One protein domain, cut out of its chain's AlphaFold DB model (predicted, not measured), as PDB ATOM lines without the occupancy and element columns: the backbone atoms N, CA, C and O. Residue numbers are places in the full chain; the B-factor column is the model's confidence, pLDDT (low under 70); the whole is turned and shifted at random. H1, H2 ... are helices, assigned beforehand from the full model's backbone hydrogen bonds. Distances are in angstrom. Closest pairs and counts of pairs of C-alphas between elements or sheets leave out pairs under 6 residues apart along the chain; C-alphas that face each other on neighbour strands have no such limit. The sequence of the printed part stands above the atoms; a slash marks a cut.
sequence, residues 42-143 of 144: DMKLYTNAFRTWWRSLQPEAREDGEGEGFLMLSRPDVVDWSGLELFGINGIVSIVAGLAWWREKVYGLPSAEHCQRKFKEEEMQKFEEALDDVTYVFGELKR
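Overview. This is residues 42 to 143 of the 144 residues of an uncharacterized protein of Gymnopus androsaceus JB14 (UniProt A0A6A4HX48). Three helices lie side by side in an up-and-down bundle, each running against the one before it, their centres making a triangle; H3 is the longest. Residues 57 to 91, with no named element, loop from the end of H1 to the start of H2, and residues 86 to 91 stick out. The printed part has 102 residues with H1, H2 and H3, no named strand, and is all helix. It is compact, with a radius of gyration of the C-alphas of 14.7 A and spans of 46 by 33 by 20 A.

Arrangement. H3, residues 114 to 140, touches H2, residues 92 to 107, with residues 120 to 131 alone; the closest C-alphas, those of Val 106 and Met 124, are 6.3 A apart. This hairpin has a shallow tilt of 20 degrees, opposite ways. H3 touches H1, residues 43 to 56, with residues 123 to 130 alone, closest at C-alphas 47 and 126, 7.7 A, at a shallow tilt of 23 degrees, the same way. H1 and H2, also a hairpin, touch at C-alphas 43 and 105, 7.4 A, at a shallow tilt of 26 degrees. In H1, H2 and H3 every O i to N i+4 pair is within hydrogen-bond range.

Along the chain. H3 is 39.3 A long and ends at C-alpha 140, (69.238, -97.735, -25.099). H2 is 22.7 A long. H1, 19.9 A, begins at C-alpha 43, (52.886, -74.597, -19.312).

Size, cuts and confidence. The C-alphas of Val 78 and Ala 112, the farthest apart, are 46.0 A apart. The printed part has no cut; the link H1 to H2 is long. Residues 65 to 68, 83, 85 to 90 and 143 have pLDDT under 70.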
ATOM      1  N   ASP A  42      55.115 -70.544 -19.135       94.06
ATOM      2  CA  ASP A  42      53.817 -70.928 -19.676       94.06
ATOM      3  C   ASP A  42      53.835 -72.433 -19.930       94.06
ATOM      4  O   ASP A  42      54.686 -72.934 -20.668       94.06
ATOM      5  N   MET A  43      52.914 -73.143 -19.282       95.12
ATOM      6  CA  MET A  43      52.886 -74.597 -19.312       95.12
ATOM      7  C   MET A  43      52.708 -75.135 -20.735       95.12
ATOM      8  O   MET A  43      53.517 -75.938 -21.185       95.12
ATOM      9  N   LYS A  44      51.720 -74.637 -21.488       94.69
ATOM     10  CA  LYS A  44      51.413 -75.150 -22.832       94.69
ATOM     11  C   LYS A  44      52.542 -74.860 -23.815       94.69
ATOM     12  O   LYS A  44      52.915 -75.732 -24.601       94.69
ATOM     13  N   LEU A  45      53.093 -73.645 -23.777       94.75
ATOM     14  CA  LEU A  45      54.217 -73.267 -24.634       94.75
ATOM     15  C   LEU A  45      55.456 -74.097 -24.315       94.75
ATOM     16  O   LEU A  45      56.142 -74.540 -25.234       94.75
ATOM     17  N   TYR A  46      55.732 -74.329 -23.031       95.94
ATOM     18  CA  TYR A  46      56.858 -75.154 -22.623       95.94
ATOM     19  C   TYR A  46      56.686 -76.605 -23.070       95.94
ATOM     20  O   TYR A  46      57.589 -77.145 -23.705       95.94
ATOM     21  N   THR A  47      55.531 -77.206 -22.784       95.88
ATOM     22  CA  THR A  47      55.180 -78.578 -23.163       95.88
ATOM     23  C   THR A  47      55.362 -78.792 -24.667       95.88
ATOM     24  O   THR A  47      56.079 -79.700 -25.089       95.88
ATOM     25  N   ASN A  48      54.806 -77.901 -25.492       94.69
ATOM     26  CA  ASN A  48      54.943 -77.984 -26.947       94.69
ATOM     27  C   ASN A  48      56.391 -77.799 -27.412       94.69
ATOM     28  O   ASN A  48      56.864 -78.570 -28.242       94.69
ATOM     29  N   ALA A  49      57.114 -76.821 -26.858       94.62
ATOM     30  CA  ALA A  49      58.519 -76.613 -27.198       94.62
ATOM     31  C   ALA A  49      59.376 -77.831 -26.823       94.62
ATOM     32  O   ALA A  49      60.228 -78.248 -27.603       94.62
ATOM     33  N   PHE A  50      59.133 -78.445 -25.660       94.94
ATOM     34  CA  PHE A  50      59.870 -79.631 -25.238       94.94
ATOM     35  C   PHE A  50      59.603 -80.797 -26.186       94.94
ATOM     36  O   PHE A  50      60.558 -81.429 -26.621       94.94
ATOM     37  N   ARG A  51      58.344 -81.038 -26.578       93.81
ATOM     38  CA  ARG A  51      57.999 -82.053 -27.588       93.81
ATOM     39  C   ARG A  51      58.714 -81.825 -28.906       93.81
ATOM     40  O   ARG A  51      59.345 -82.745 -29.414       93.81
ATOM     41  N   THR A  52      58.603 -80.622 -29.469       91.44
ATOM     42  CA  THR A  52      59.227 -80.295 -30.757       91.44
ATOM     43  C   THR A  52      60.733 -80.505 -30.694       91.44
ATOM     44  O   THR A  52      61.310 -81.136 -31.577       91.44
ATOM     45  N   TRP A  53      61.360 -80.022 -29.624       92.12
ATOM     46  CA  TRP A  53      62.783 -80.208 -29.402       92.12
ATOM     47  C   TRP A  53      63.153 -81.680 -29.263       92.12
ATOM     48  O   TRP A  53      64.012 -82.154 -29.994       92.12
ATOM     49  N   TRP A  54      62.481 -82.417 -28.381       91.44
ATOM     50  CA  TRP A  54      62.761 -83.825 -28.134       91.44
ATOM     51  C   TRP A  54      62.627 -84.669 -29.401       91.44
ATOM     52  O   TRP A  54      63.526 -85.456 -29.680       91.44
ATOM     53  N   ARG A  55      61.582 -84.441 -30.209       88.19
ATOM     54  CA  ARG A  55      61.401 -85.101 -31.513       88.19
ATOM     55  C   ARG A  55      62.531 -84.781 -32.487       88.19
ATOM     56  O   ARG A  55      63.030 -85.688 -33.130       88.19
ATOM     57  N   SER A  56      62.986 -83.528 -32.546       86.31
ATOM     58  CA  SER A  56      64.116 -83.142 -33.412       86.31
ATOM     59  C   SER A  56      65.460 -83.757 -33.012       86.31
ATOM     60  O   SER A  56      66.417 -83.674 -33.777       86.31
ATOM     61  N   LEU A  57      65.554 -84.314 -31.802       86.62
ATOM     62  CA  LEU A  57      66.734 -85.039 -31.342       86.62
ATOM     63  C   LEU A  57      66.645 -86.538 -31.639       86.62
ATOM     64  O   LEU A  57      67.654 -87.222 -31.498       86.62
ATOM     65  N   GLN A  58      65.464 -87.054 -31.993       86.56
ATOM     66  CA  GLN A  58      65.286 -88.478 -32.245       86.56
ATOM     67  C   GLN A  58      65.829 -88.871 -33.618       86.56
ATOM     68  O   GLN A  58      65.731 -88.087 -34.563       86.56
ATOM     69  N   PRO A  59      66.380 -90.088 -33.747       85.31
ATOM     70  CA  PRO A  59      66.750 -90.626 -35.045       85.31
ATOM     71  C   PRO A  59      65.502 -90.884 -35.899       85.31
ATOM     72  O   PRO A  59      64.441 -91.226 -35.378       85.31
ATOM     73  N   GLU A  60      65.660 -90.772 -37.219       80.56
ATOM     74  CA  GLU A  60      64.588 -90.929 -38.218       80.56
ATOM     75  C   GLU A  60      63.853 -92.272 -38.089       80.56
ATOM     76  O   GLU A  60      62.639 -92.342 -38.235       80.56
ATOM     77  N   ALA A  61      64.566 -93.332 -37.691       82.31
ATOM     78  CA  ALA A  61      63.991 -94.656 -37.451       82.31
ATOM     79  C   ALA A  61      62.911 -94.697 -36.347       82.31
ATOM     80  O   ALA A  61      62.228 -95.708 -36.220       82.31
ATOM     81  N   ARG A  62      62.770 -93.636 -35.535       84.44
ATOM     82  CA  ARG A  62      61.734 -93.503 -34.494       84.44
ATOM     83  C   ARG A  62      60.537 -92.655 -34.909       84.44
ATOM     84  O   ARG A  62      59.666 -92.400 -34.073       84.44
ATOM     85  N   GLU A  63      60.511 -92.149 -36.140       76.94
ATOM     86  CA  GLU A  63      59.347 -91.422 -36.629       76.94
ATOM     87  C   GLU A  63      58.150 -92.371 -36.732       76.94
ATOM     88  O   GLU A  63      58.114 -93.282 -37.557       76.94
ATOM     89  N   ASP A  64      57.150 -92.147 -35.882       70.25
ATOM     90  CA  ASP A  64      55.852 -92.793 -36.033       70.25
ATOM     91  C   ASP A  64      55.002 -92.060 -37.068       70.25
ATOM     92  O   ASP A  64      55.013 -90.829 -37.139       70.25
ATOM     93  N   GLY A  65      54.202 -92.832 -37.811       66.75
ATOM     94  CA  GLY A  65      53.094 -92.312 -38.614       66.75
ATOM     95  C   GLY A  65      51.930 -91.833 -37.734       66.75
ATOM     96  O   GLY A  65      51.837 -90.652 -37.411       66.75
ATOM     97  N   GLU A  66      51.041 -92.753 -37.334       56.44
ATOM     98  CA  GLU A  66      49.805 -92.476 -36.575       56.44
ATOM     99  C   GLU A  66      49.794 -93.190 -35.206       56.44
ATOM    100  O   GLU A  66      49.106 -94.188 -35.005       56.44
ATOM    101  N   GLY A  67      50.599 -92.715 -34.252       60.91
ATOM    102  CA  GLY A  67      50.522 -93.162 -32.853       60.91
ATOM    103  C   GLY A  67      49.462 -92.393 -32.049       60.91
ATOM    104  O   GLY A  67      49.138 -91.257 -32.374       60.91
ATOM    105  N   GLU A  68      48.969 -92.965 -30.948       64.69
ATOM    106  CA  GLU A  68      47.943 -92.357 -30.064       64.69
ATOM    107  C   GLU A  68      48.535 -91.467 -28.932       64.69
ATOM    108  O   GLU A  68      47.837 -91.073 -28.000       64.69
ATOM    109  N   GLY A  69      49.833 -91.142 -28.979       75.50
ATOM    110  CA  GLY A  69      50.551 -90.434 -27.903       75.50
ATOM    111  C   GLY A  69      50.798 -88.941 -28.150       75.50
ATOM    112  O   GLY A  69      50.697 -88.437 -29.264       75.50
ATOM    113  N   PHE A  70      51.193 -88.203 -27.115       85.69
ATOM    114  CA  PHE A  70      51.721 -86.848 -27.266       85.69
ATOM    115  C   PHE A  70      53.048 -86.846 -28.035       85.69
ATOM    116  O   PHE A  70      53.230 -86.038 -28.946       85.69
ATOM    117  N   LEU A  71      53.984 -87.733 -27.711       85.62
ATOM    118  CA  LEU A  71      55.284 -87.803 -28.366       85.62
ATOM    119  C   LEU A  71      55.243 -88.571 -29.683       85.62
ATOM    120  O   LEU A  71      55.904 -88.098 -30.604       85.62
ATOM    121  N   MET A  72      54.457 -89.652 -29.788       79.81
ATOM    122  CA  MET A  72      54.381 -90.551 -30.963       79.81
ATOM    123  C   MET A  72      55.786 -90.927 -31.467       79.81
ATOM    124  O   MET A  72      56.237 -90.413 -32.495       79.81
ATOM    125  N   LEU A  73      56.510 -91.714 -30.665       81.00
ATOM    126  CA  LEU A  73      57.847 -92.205 -30.995       81.00
ATOM    127  C   LEU A  73      57.912 -93.731 -30.876       81.00
ATOM    128  O   LEU A  73      57.660 -94.286 -29.799       81.00
ATOM    129  N   SER A  74      58.351 -94.398 -31.943       84.19
ATOM    130  CA  SER A  74      58.477 -95.857 -31.976       84.19
ATOM    131  C   SER A  74      59.636 -96.329 -31.112       84.19
ATOM    132  O   SER A  74      60.535 -95.575 -30.705       84.19
ATOM    133  N   ARG A  75      59.624 -97.638 -30.851       86.44
ATOM    134  CA  ARG A  75      60.693 -98.376 -30.174       86.44
ATOM    135  C   ARG A  75      61.188 -99.510 -31.085       86.44
ATOM    136  O   ARG A  75      60.833-100.658 -30.840       86.44
ATOM    137  N   PRO A  76      61.913 -99.198 -32.178       81.12
ATOM    138  CA  PRO A  76      62.438-100.213 -33.089       81.12
ATOM    139  C   PRO A  76      63.562-101.018 -32.428       81.12
ATOM    140  O   PRO A  76      64.297-100.479 -31.602       81.12
ATOM    141  N   ASP A  77      63.753-102.267 -32.861       75.62
ATOM    142  CA  ASP A  77      64.822-103.145 -32.355       75.62
ATOM    143  C   ASP A  77      66.232-102.691 -32.778       75.62
ATOM    144  O   ASP A  77      67.211-102.962 -32.086       75.62
ATOM    145  N   VAL A  78      66.347-102.007 -33.924       77.75
ATOM    146  CA  VAL A  78      67.619-101.516 -34.471       77.75
ATOM    147  C   VAL A  78      67.513-100.016 -34.708       77.75
ATOM    148  O   VAL A  78      66.811 -99.568 -35.613       77.75
ATOM    149  N   VAL A  79      68.224 -99.240 -33.892       81.88
ATOM    150  CA  VAL A  79      68.305 -97.779 -33.991       81.88
ATOM    151  C   VAL A  79      69.749 -97.346 -33.777       81.88
ATOM    152  O   VAL A  79      70.396 -97.786 -32.828       81.88
ATOM    153  N   ASP A  80      70.244 -96.468 -34.648       80.06
ATOM    154  CA  ASP A  80      71.511 -95.776 -34.426       80.06
ATOM    155  C   ASP A  80      71.294 -94.593 -33.472       80.06
ATOM    156  O   ASP A  80      70.621 -93.613 -33.802       80.06
ATOM    157  N   TRP A  81      71.861 -94.702 -32.271       78.88
ATOM    158  CA  TRP A  81      71.766 -93.690 -31.220       78.88
ATOM    159  C   TRP A  81      72.972 -92.749 -31.163       78.88
ATOM    160  O   TRP A  81      72.984 -91.840 -30.329       78.88
ATOM    161  N   SER A  82      73.957 -92.910 -32.051       71.50
ATOM    162  CA  SER A  82      75.204 -92.132 -32.044       71.50
ATOM    163  C   SER A  82      74.971 -90.614 -32.100       71.50
ATOM    164  O   SER A  82      75.697 -89.837 -31.481       71.50
ATOM    165  N   GLY A  83      73.888 -90.163 -32.748       66.69
ATOM    166  CA  GLY A  83      73.482 -88.749 -32.782       66.69
ATOM    167  C   GLY A  83      73.066 -88.158 -31.422       66.69
ATOM    168  O   GLY A  83      73.107 -86.939 -31.236       66.69
ATOM    169  N   LEU A  84      72.700 -89.009 -30.458       71.62
ATOM    170  CA  LEU A  84      72.318 -88.659 -29.086       71.62
ATOM    171  C   LEU A  84      73.442 -88.908 -28.063       71.62
ATOM    172  O   LEU A  84      73.306 -88.477 -26.914       71.62
ATOM    173  N   GLU A  85      74.581 -89.486 -28.467       63.88
ATOM    174  CA  GLU A  85      75.796 -89.687 -27.648       63.88
ATOM    175  C   GLU A  85      76.564 -88.378 -27.366       63.88
ATOM    176  O   GLU A  85      77.793 -88.305 -27.296       63.88
ATOM    177  N   LEU A  86      75.839 -87.278 -27.190       65.19
ATOM    178  CA  LEU A  86      76.419 -85.980 -26.898       65.19
ATOM    179  C   LEU A  86      76.541 -85.817 -25.387       65.19
ATOM    180  O   LEU A  86      75.633 -85.362 -24.686       65.19
ATOM    181  N   PHE A  87      77.701 -86.205 -24.867       56.72
ATOM    182  CA  PHE A  87      78.016 -86.130 -23.447       56.72
ATOM    183  C   PHE A  87      78.404 -84.702 -23.020       56.72
ATOM    184  O   PHE A  87      79.368 -84.100 -23.500       56.72
ATOM    185  N   GLY A  88      77.684 -84.137 -22.043       57.47
ATOM    186  CA  GLY A  88      78.069 -82.878 -21.399       57.47
ATOM    187  C   GLY A  88      76.923 -81.940 -21.038       57.47
ATOM    188  O   GLY A  88      75.752 -82.311 -21.034       57.47
ATOM    189  N   ILE A  89      77.279 -80.685 -20.736       52.38
ATOM    190  CA  ILE A  89      76.335 -79.647 -20.284       52.38
ATOM    191  C   ILE A  89      75.314 -79.265 -21.371       52.38
ATOM    192  O   ILE A  89      74.177 -78.926 -21.064       52.38
ATOM    193  N   ASN A  90      75.705 -79.414 -22.642       62.41
ATOM    194  CA  ASN A  90      74.856 -79.219 -23.825       62.41
ATOM    195  C   ASN A  90      74.176 -80.520 -24.293       62.41
ATOM    196  O   ASN A  90      73.655 -80.556 -25.405       62.41
ATOM    197  N   GLY A  91      74.254 -81.569 -23.474       74.06
ATOM    198  CA  GLY A  91      73.790 -82.927 -23.731       74.06
ATOM    199  C   GLY A  91      72.641 -83.332 -22.811       74.06
ATOM    200  O   GLY A  91      71.797 -82.511 -22.446       74.06
ATOM    201  N   ILE A  92      72.672 -84.585 -22.355       81.75
ATOM    202  CA  ILE A  92      71.713 -85.211 -21.420       81.75
ATOM    203  C   ILE A  92      71.335 -84.321 -20.226       81.75
ATOM    204  O   ILE A  92      70.170 -84.255 -19.835       81.75
ATOM    205  N   VAL A  93      72.292 -83.579 -19.665       85.69
ATOM    206  CA  VAL A  93      72.051 -82.713 -18.501       85.69
ATOM    207  C   VAL A  93      70.982 -81.647 -18.789       85.69
ATOM    208  O   VAL A  93      70.175 -81.335 -17.915       85.69
ATOM    209  N   SER A  94      70.931 -81.115 -20.015       88.94
ATOM    210  CA  SER A  94      69.911 -80.139 -20.421       88.94
ATOM    211  C   SER A  94      68.509 -80.747 -20.491       88.94
ATOM    212  O   SER A  94      67.542 -80.078 -20.131       88.94
ATOM    213  N   ILE A  95      68.397 -82.013 -20.905       91.69
ATOM    214  CA  ILE A  95      67.127 -82.753 -20.943       91.69
ATOM    215  C   ILE A  95      66.620 -82.977 -19.514       91.69
ATOM    216  O   ILE A  95      65.481 -82.637 -19.204       91.69
ATOM    217  N   VAL A  96      67.495 -83.446 -18.614       92.19
ATOM    218  CA  VAL A  96      67.153 -83.677 -17.200       92.19
ATOM    219  C   VAL A  96      66.748 -82.377 -16.499       92.19
ATOM    220  O   VAL A  96      65.746 -82.355 -15.786       92.19
ATOM    221  N   ALA A  97      67.475 -81.276 -16.721       92.50
ATOM    222  CA  ALA A  97      67.101 -79.966 -16.185       92.50
ATOM    223  C   ALA A  97      65.724 -79.514 -16.700       92.50
ATOM    224  O   ALA A  97      64.891 -79.045 -15.921       92.50
ATOM    225  N   GLY A  98      65.465 -79.715 -17.996       93.94
ATOM    226  CA  GLY A  98      64.178 -79.422 -18.611       93.94
ATOM    227  C   GLY A  98      63.021 -80.214 -17.996       93.94
ATOM    228  O   GLY A  98      61.989 -79.628 -17.666       93.94
ATOM    229  N   LEU A  99      63.195 -81.521 -17.785       95.94
ATOM    230  CA  LEU A  99      62.199 -82.368 -17.121       95.94
ATOM    231  C   LEU A  99      61.984 -81.959 -15.659       95.94
ATOM    232  O   LEU A  99      60.848 -81.919 -15.194       95.94
ATOM    233  N   ALA A 100      63.048 -81.600 -14.936       94.94
ATOM    234  CA  ALA A 100      62.947 -81.185 -13.538       94.94
ATOM    235  C   ALA A 100      62.101 -79.911 -13.369       94.94
ATOM    236  O   ALA A 100      61.223 -79.870 -12.504       94.94
ATOM    237  N   TRP A 101      62.314 -78.889 -14.208       95.12
ATOM    238  CA  TRP A 101      61.472 -77.687 -14.179       95.12
ATOM    239  C   TRP A 101      60.045 -77.976 -14.627       95.12
ATOM    240  O   TRP A 101      59.111 -77.435 -14.041       95.12
ATOM    241  N   TRP A 102      59.864 -78.839 -15.630       96.19
ATOM    242  CA  TRP A 102      58.530 -79.223 -16.077       96.19
ATOM    243  C   TRP A 102      57.743 -79.897 -14.951       96.19
ATOM    244  O   TRP A 102      56.640 -79.456 -14.625       96.19
ATOM    245  N   ARG A 103      58.363 -80.862 -14.262       96.12
ATOM    246  CA  ARG A 103      57.802 -81.514 -13.076       96.12
ATOM    247  C   ARG A 103      57.419 -80.498 -12.004       96.12
ATOM    248  O   ARG A 103      56.291 -80.511 -11.524       96.12
ATOM    249  N   GLU A 104      58.335 -79.606 -11.623       95.06
ATOM    250  CA  GLU A 104      58.062 -78.580 -10.604       95.06
ATOM    251  C   GLU A 104      56.799 -77.773 -10.949       95.06
ATOM    252  O   GLU A 104      55.938 -77.549 -10.098       95.06
ATOM    253  N   LYS A 105      56.658 -77.382 -12.219       95.06
ATOM    254  CA  LYS A 105      55.557 -76.536 -12.679       95.06
ATOM    255  C   LYS A 105      54.241 -77.287 -12.819       95.06
ATOM    256  O   LYS A 105      53.223 -76.749 -12.399       95.06
ATOM    257  N   VAL A 106      54.247 -78.514 -13.342       95.44
ATOM    258  CA  VAL A 106      53.037 -79.342 -13.487       95.44
ATOM    259  C   VAL A 106      52.443 -79.663 -12.120       95.44
ATOM    260  O   VAL A 106      51.247 -79.481 -11.895       95.44
ATOM    261  N   TYR A 107      53.281 -80.064 -11.164       94.00
ATOM    262  CA  TYR A 107      52.816 -80.392  -9.818       94.00
ATOM    263  C   TYR A 107      52.344 -79.147  -9.051       94.00
ATOM    264  O   TYR A 107      51.421 -79.253  -8.240       94.00
ATOM    265  N   GLY A 108      52.904 -77.975  -9.366       94.06
ATOM    266  CA  GLY A 108      52.484 -76.675  -8.841       94.06
ATOM    267  C   GLY A 108      51.218 -76.080  -9.472       94.06
ATOM    268  O   GLY A 108      50.761 -75.039  -9.001       94.06
ATOM    269  N   LEU A 109      50.636 -76.696 -10.511       94.44
ATOM    270  CA  LEU A 109      49.396 -76.202 -11.117       94.44
ATOM    271  C   LEU A 109      48.223 -76.255 -10.120       94.44
ATOM    272  O   LEU A 109      48.113 -77.228  -9.355       94.44
ATOM    273  N   PRO A 110      47.321 -75.252 -10.156       93.25
ATOM    274  CA  PRO A 110      46.126 -75.242  -9.325       93.25
ATOM    275  C   PRO A 110      45.196 -76.402  -9.700       93.25
ATOM    276  O   PRO A 110      45.197 -76.888 -10.828       93.25
ATOM    277  N   SER A 111      44.398 -76.852  -8.736       93.56
ATOM    278  CA  SER A 111      43.482 -77.991  -8.896       93.56
ATOM    279  C   SER A 111      42.138 -77.774  -8.187       93.56
ATOM    280  O   SER A 111      41.422 -78.734  -7.885       93.56
ATOM    281  N   ALA A 112      41.796 -76.517  -7.891       94.88
ATOM    282  CA  ALA A 112      40.585 -76.164  -7.152       94.88
ATOM    283  C   ALA A 112      39.332 -76.298  -8.031       94.88
ATOM    284  O   ALA A 112      38.315 -76.852  -7.605       94.88
ATOM    285  N   GLU A 113      39.422 -75.868  -9.287       95.81
ATOM    286  CA  GLU A 113      38.320 -75.927 -10.246       95.81
ATOM    287  C   GLU A 113      38.401 -77.167 -11.143       95.81
ATOM    288  O   GLU A 113      39.472 -77.735 -11.362       95.81
ATOM    289  N   HIS A 114      37.264 -77.590 -11.702       92.50
ATOM    290  CA  HIS A 114      37.215 -78.746 -12.604       92.50
ATOM    291  C   HIS A 114      38.075 -78.538 -13.862       92.50
ATOM    292  O   HIS A 114      38.841 -79.426 -14.228       92.50
ATOM    293  N   CYS A 115      38.007 -77.354 -14.481       94.50
ATOM    294  CA  CYS A 115      38.833 -77.019 -15.644       94.50
ATOM    295  C   CYS A 115      40.336 -77.038 -15.313       94.50
ATOM    296  O   CYS A 115      41.130 -77.508 -16.124       94.50
ATOM    297  N   GLN A 116      40.720 -76.594 -14.112       94.56
ATOM    298  CA  GLN A 116      42.105 -76.613 -13.636       94.56
ATOM    299  C   GLN A 116      42.600 -78.042 -13.392       94.56
ATOM    300  O   GLN A 116      43.705 -78.375 -13.810       94.56
ATOM    301  N   ARG A 117      41.779 -78.901 -12.767       95.19
ATOM    302  CA  ARG A 117      42.100 -80.327 -12.576       95.19
ATOM    303  C   ARG A 117      42.309 -81.037 -13.900       95.19
ATOM    304  O   ARG A 117      43.361 -81.629 -14.093       95.19
ATOM    305  N   LYS A 118      41.355 -80.890 -14.822       96.12
ATOM    306  CA  LYS A 118      41.443 -81.496 -16.151       96.12
ATOM    307  C   LYS A 118      42.703 -81.034 -16.888       96.12
ATOM    308  O   LYS A 118      43.447 -81.852 -17.409       96.12
ATOM    309  N   PHE A 119      42.990 -79.731 -16.868       95.81
ATOM    310  CA  PHE A 119      44.211 -79.198 -17.468       95.81
ATOM    311  C   PHE A 119      45.484 -79.762 -16.817       95.81
ATOM    312  O   PHE A 119      46.425 -80.132 -17.512       95.81
ATOM    313  N   LYS A 120      45.520 -79.853 -15.483       96.44
ATOM    314  CA  LYS A 120      46.649 -80.435 -14.752       96.44
ATOM    315  C   LYS A 120      46.853 -81.909 -15.100       96.44
ATOM    316  O   LYS A 120      47.990 -82.306 -15.315       96.44
ATOM    317  N   GLU A 121      45.780 -82.690 -15.169       96.25
ATOM    318  CA  GLU A 121      45.807 -84.106 -15.558       96.25
ATOM    319  C   GLU A 121      46.359 -84.285 -16.979       96.25
ATOM    320  O   GLU A 121      47.260 -85.095 -17.182       96.25
ATOM    321  N   GLU A 122      45.905 -83.471 -17.937       95.88
ATOM    322  CA  GLU A 122      46.409 -83.487 -19.317       95.88
ATOM    323  C   GLU A 122      47.912 -83.167 -19.391       95.88
ATOM    324  O   GLU A 122      48.665 -83.839 -20.097       95.88
ATOM    325  N   GLU A 123      48.383 -82.150 -18.664       96.88
ATOM    326  CA  GLU A 123      49.807 -81.791 -18.657       96.88
ATOM    327  C   GLU A 123      50.664 -82.798 -17.872       96.88
ATOM    328  O   GLU A 123      51.811 -83.040 -18.246       96.88
ATOM    329  N   MET A 124      50.109 -83.429 -16.831       96.12
ATOM    330  CA  MET A 124      50.745 -84.554 -16.137       96.12
ATOM    331  C   MET A 124      50.920 -85.749 -17.066       96.12
ATOM    332  O   MET A 124      52.016 -86.293 -17.131       96.12
ATOM    333  N   GLN A 125      49.888 -86.121 -17.824       95.81
ATOM    334  CA  GLN A 125      49.969 -87.237 -18.763       95.81
ATOM    335  C   GLN A 125      51.075 -87.019 -19.806       95.81
ATOM    336  O   GLN A 125      51.890 -87.910 -20.033       95.81
ATOM    337  N   LYS A 126      51.163 -85.813 -20.385       96.19
ATOM    338  CA  LYS A 126      52.225 -85.460 -21.344       96.19
ATOM    339  C   LYS A 126      53.617 -85.498 -20.715       96.19
ATOM    340  O   LYS A 126      54.572 -85.908 -21.371       96.19
ATOM    341  N   PHE A 127      53.738 -85.053 -19.463       96.69
ATOM    342  CA  PHE A 127      54.995 -85.119 -18.722       96.69
ATOM    343  C   PHE A 127      55.429 -86.569 -18.477       96.69
ATOM    344  O   PHE A 127      56.591 -86.887 -18.713       96.69
ATOM    345  N   GLU A 128      54.519 -87.440 -18.037       95.50
ATOM    346  CA  GLU A 128      54.827 -88.854 -17.785       95.50
ATOM    347  C   GLU A 128      55.201 -89.586 -19.080       95.50
ATOM    348  O   GLU A 128      56.181 -90.325 -19.100       95.50
ATOM    349  N   GLU A 129      54.507 -89.317 -20.190       94.75
ATOM    350  CA  GLU A 129      54.882 -89.862 -21.502       94.75
ATOM    351  C   GLU A 129      56.286 -89.404 -21.927       94.75
ATOM    352  O   GLU A 129      57.096 -90.203 -22.398       94.75
ATOM    353  N   ALA A 130      56.613 -88.125 -21.713       94.88
ATOM    354  CA  ALA A 130      57.950 -87.614 -21.993       94.88
ATOM    355  C   ALA A 130      59.026 -88.216 -21.084       94.88
ATOM    356  O   ALA A 130      60.139 -88.478 -21.539       94.88
ATOM    357  N   LEU A 131      58.711 -88.442 -19.809       95.44
ATOM    358  CA  LEU A 131      59.622 -89.065 -18.857       95.44
ATOM    359  C   LEU A 131      59.897 -90.528 -19.216       95.44
ATOM    360  O   LEU A 131      61.053 -90.952 -19.170       95.44
ATOM    361  N   ASP A 132      58.860 -91.280 -19.584       94.06
ATOM    362  CA  ASP A 132      58.978 -92.671 -20.016       94.06
ATOM    363  C   ASP A 132      59.833 -92.782 -21.285       94.06
ATOM    364  O   ASP A 132      60.791 -93.556 -21.317       94.06
ATOM    365  N   ASP A 133      59.582 -91.933 -22.288       92.62
ATOM    366  CA  ASP A 133      60.361 -91.953 -23.530       92.62
ATOM    367  C   ASP A 133      61.830 -91.569 -23.310       92.62
ATOM    368  O   ASP A 133      62.736 -92.253 -23.787       92.62
ATOM    369  N   VAL A 134      62.095 -90.518 -22.529       92.06
ATOM    370  CA  VAL A 134      63.473 -90.133 -22.180       92.06
ATOM    371  C   VAL A 134      64.178 -91.261 -21.426       92.06
ATOM    372  O   VAL A 134      65.355 -91.528 -21.675       92.06
ATOM    373  N   THR A 135      63.470 -91.946 -20.527       91.69
ATOM    374  CA  THR A 135      64.017 -93.083 -19.778       91.69
ATOM    375  C   THR A 135      64.339 -94.253 -20.702       91.69
ATOM    376  O   THR A 135      65.412 -94.842 -20.567       91.69
ATOM    377  N   TYR A 136      63.461 -94.550 -21.663       90.44
ATOM    378  CA  TYR A 136      63.702 -95.543 -22.706       90.44
ATOM    379  C   TYR A 136      64.969 -95.213 -23.510       90.44
ATOM    380  O   TYR A 136      65.894 -96.024 -23.539       90.44
ATOM    381  N   VAL A 137      65.075 -93.998 -24.062       88.56
ATOM    382  CA  VAL A 137      66.251 -93.558 -24.840       88.56
ATOM    383  C   VAL A 137      67.535 -93.653 -24.018       88.56
ATOM    384  O   VAL A 137      68.558 -94.135 -24.497       88.56
ATOM    385  N   PHE A 138      67.501 -93.226 -22.755       86.81
ATOM    386  CA  PHE A 138      68.670 -93.318 -21.876       86.81
ATOM    387  C   PHE A 138      69.015 -94.765 -21.504       86.81
ATOM    388  O   PHE A 138      70.159 -95.041 -21.145       86.81
ATOM    389  N   GLY A 139      68.044 -95.677 -21.553       86.19
ATOM    390  CA  GLY A 139      68.259 -97.114 -21.439       86.19
ATOM    391  C   GLY A 139      69.001 -97.676 -22.648       86.19
ATOM    392  O   GLY A 139      69.981 -98.395 -22.464       86.19
ATOM    393  N   GLU A 140      68.591 -97.294 -23.858       84.69
ATOM    394  CA  GLU A 140      69.238 -97.735 -25.099       84.69
ATOM    395  C   GLU A 140      70.654 -97.162 -25.253       84.69
ATOM    396  O   GLU A 140      71.576 -97.906 -25.575       84.69
ATOM    397  N   LEU A 141      70.887 -95.898 -24.882       80.00
ATOM    398  CA  LEU A 141      72.230 -95.289 -24.878       80.00
ATOM    399  C   LEU A 141      73.239 -95.991 -23.953       80.00
ATOM    400  O   LEU A 141      74.438 -95.808 -24.113       80.00
ATOM    401  N   LYS A 142      72.786 -96.753 -22.948       71.75
ATOM    402  CA  LYS A 142      73.679 -97.541 -22.077       71.75
ATOM    403  C   LYS A 142      74.069 -98.893 -22.675       71.75
ATOM    404  O   LYS A 142      74.917 -99.567 -22.094       71.75
ATOM    405  N   ARG A 143      73.370 -99.338 -23.722       67.00
ATOM    406  CA  ARG A 143      73.579-100.643 -24.366       67.00
ATOM    407  C   ARG A 143      74.570-100.574 -25.527       67.00
ATOM    408  O   ARG A 143      75.059-101.628 -25.927       67.00
TER     409      ARG A 143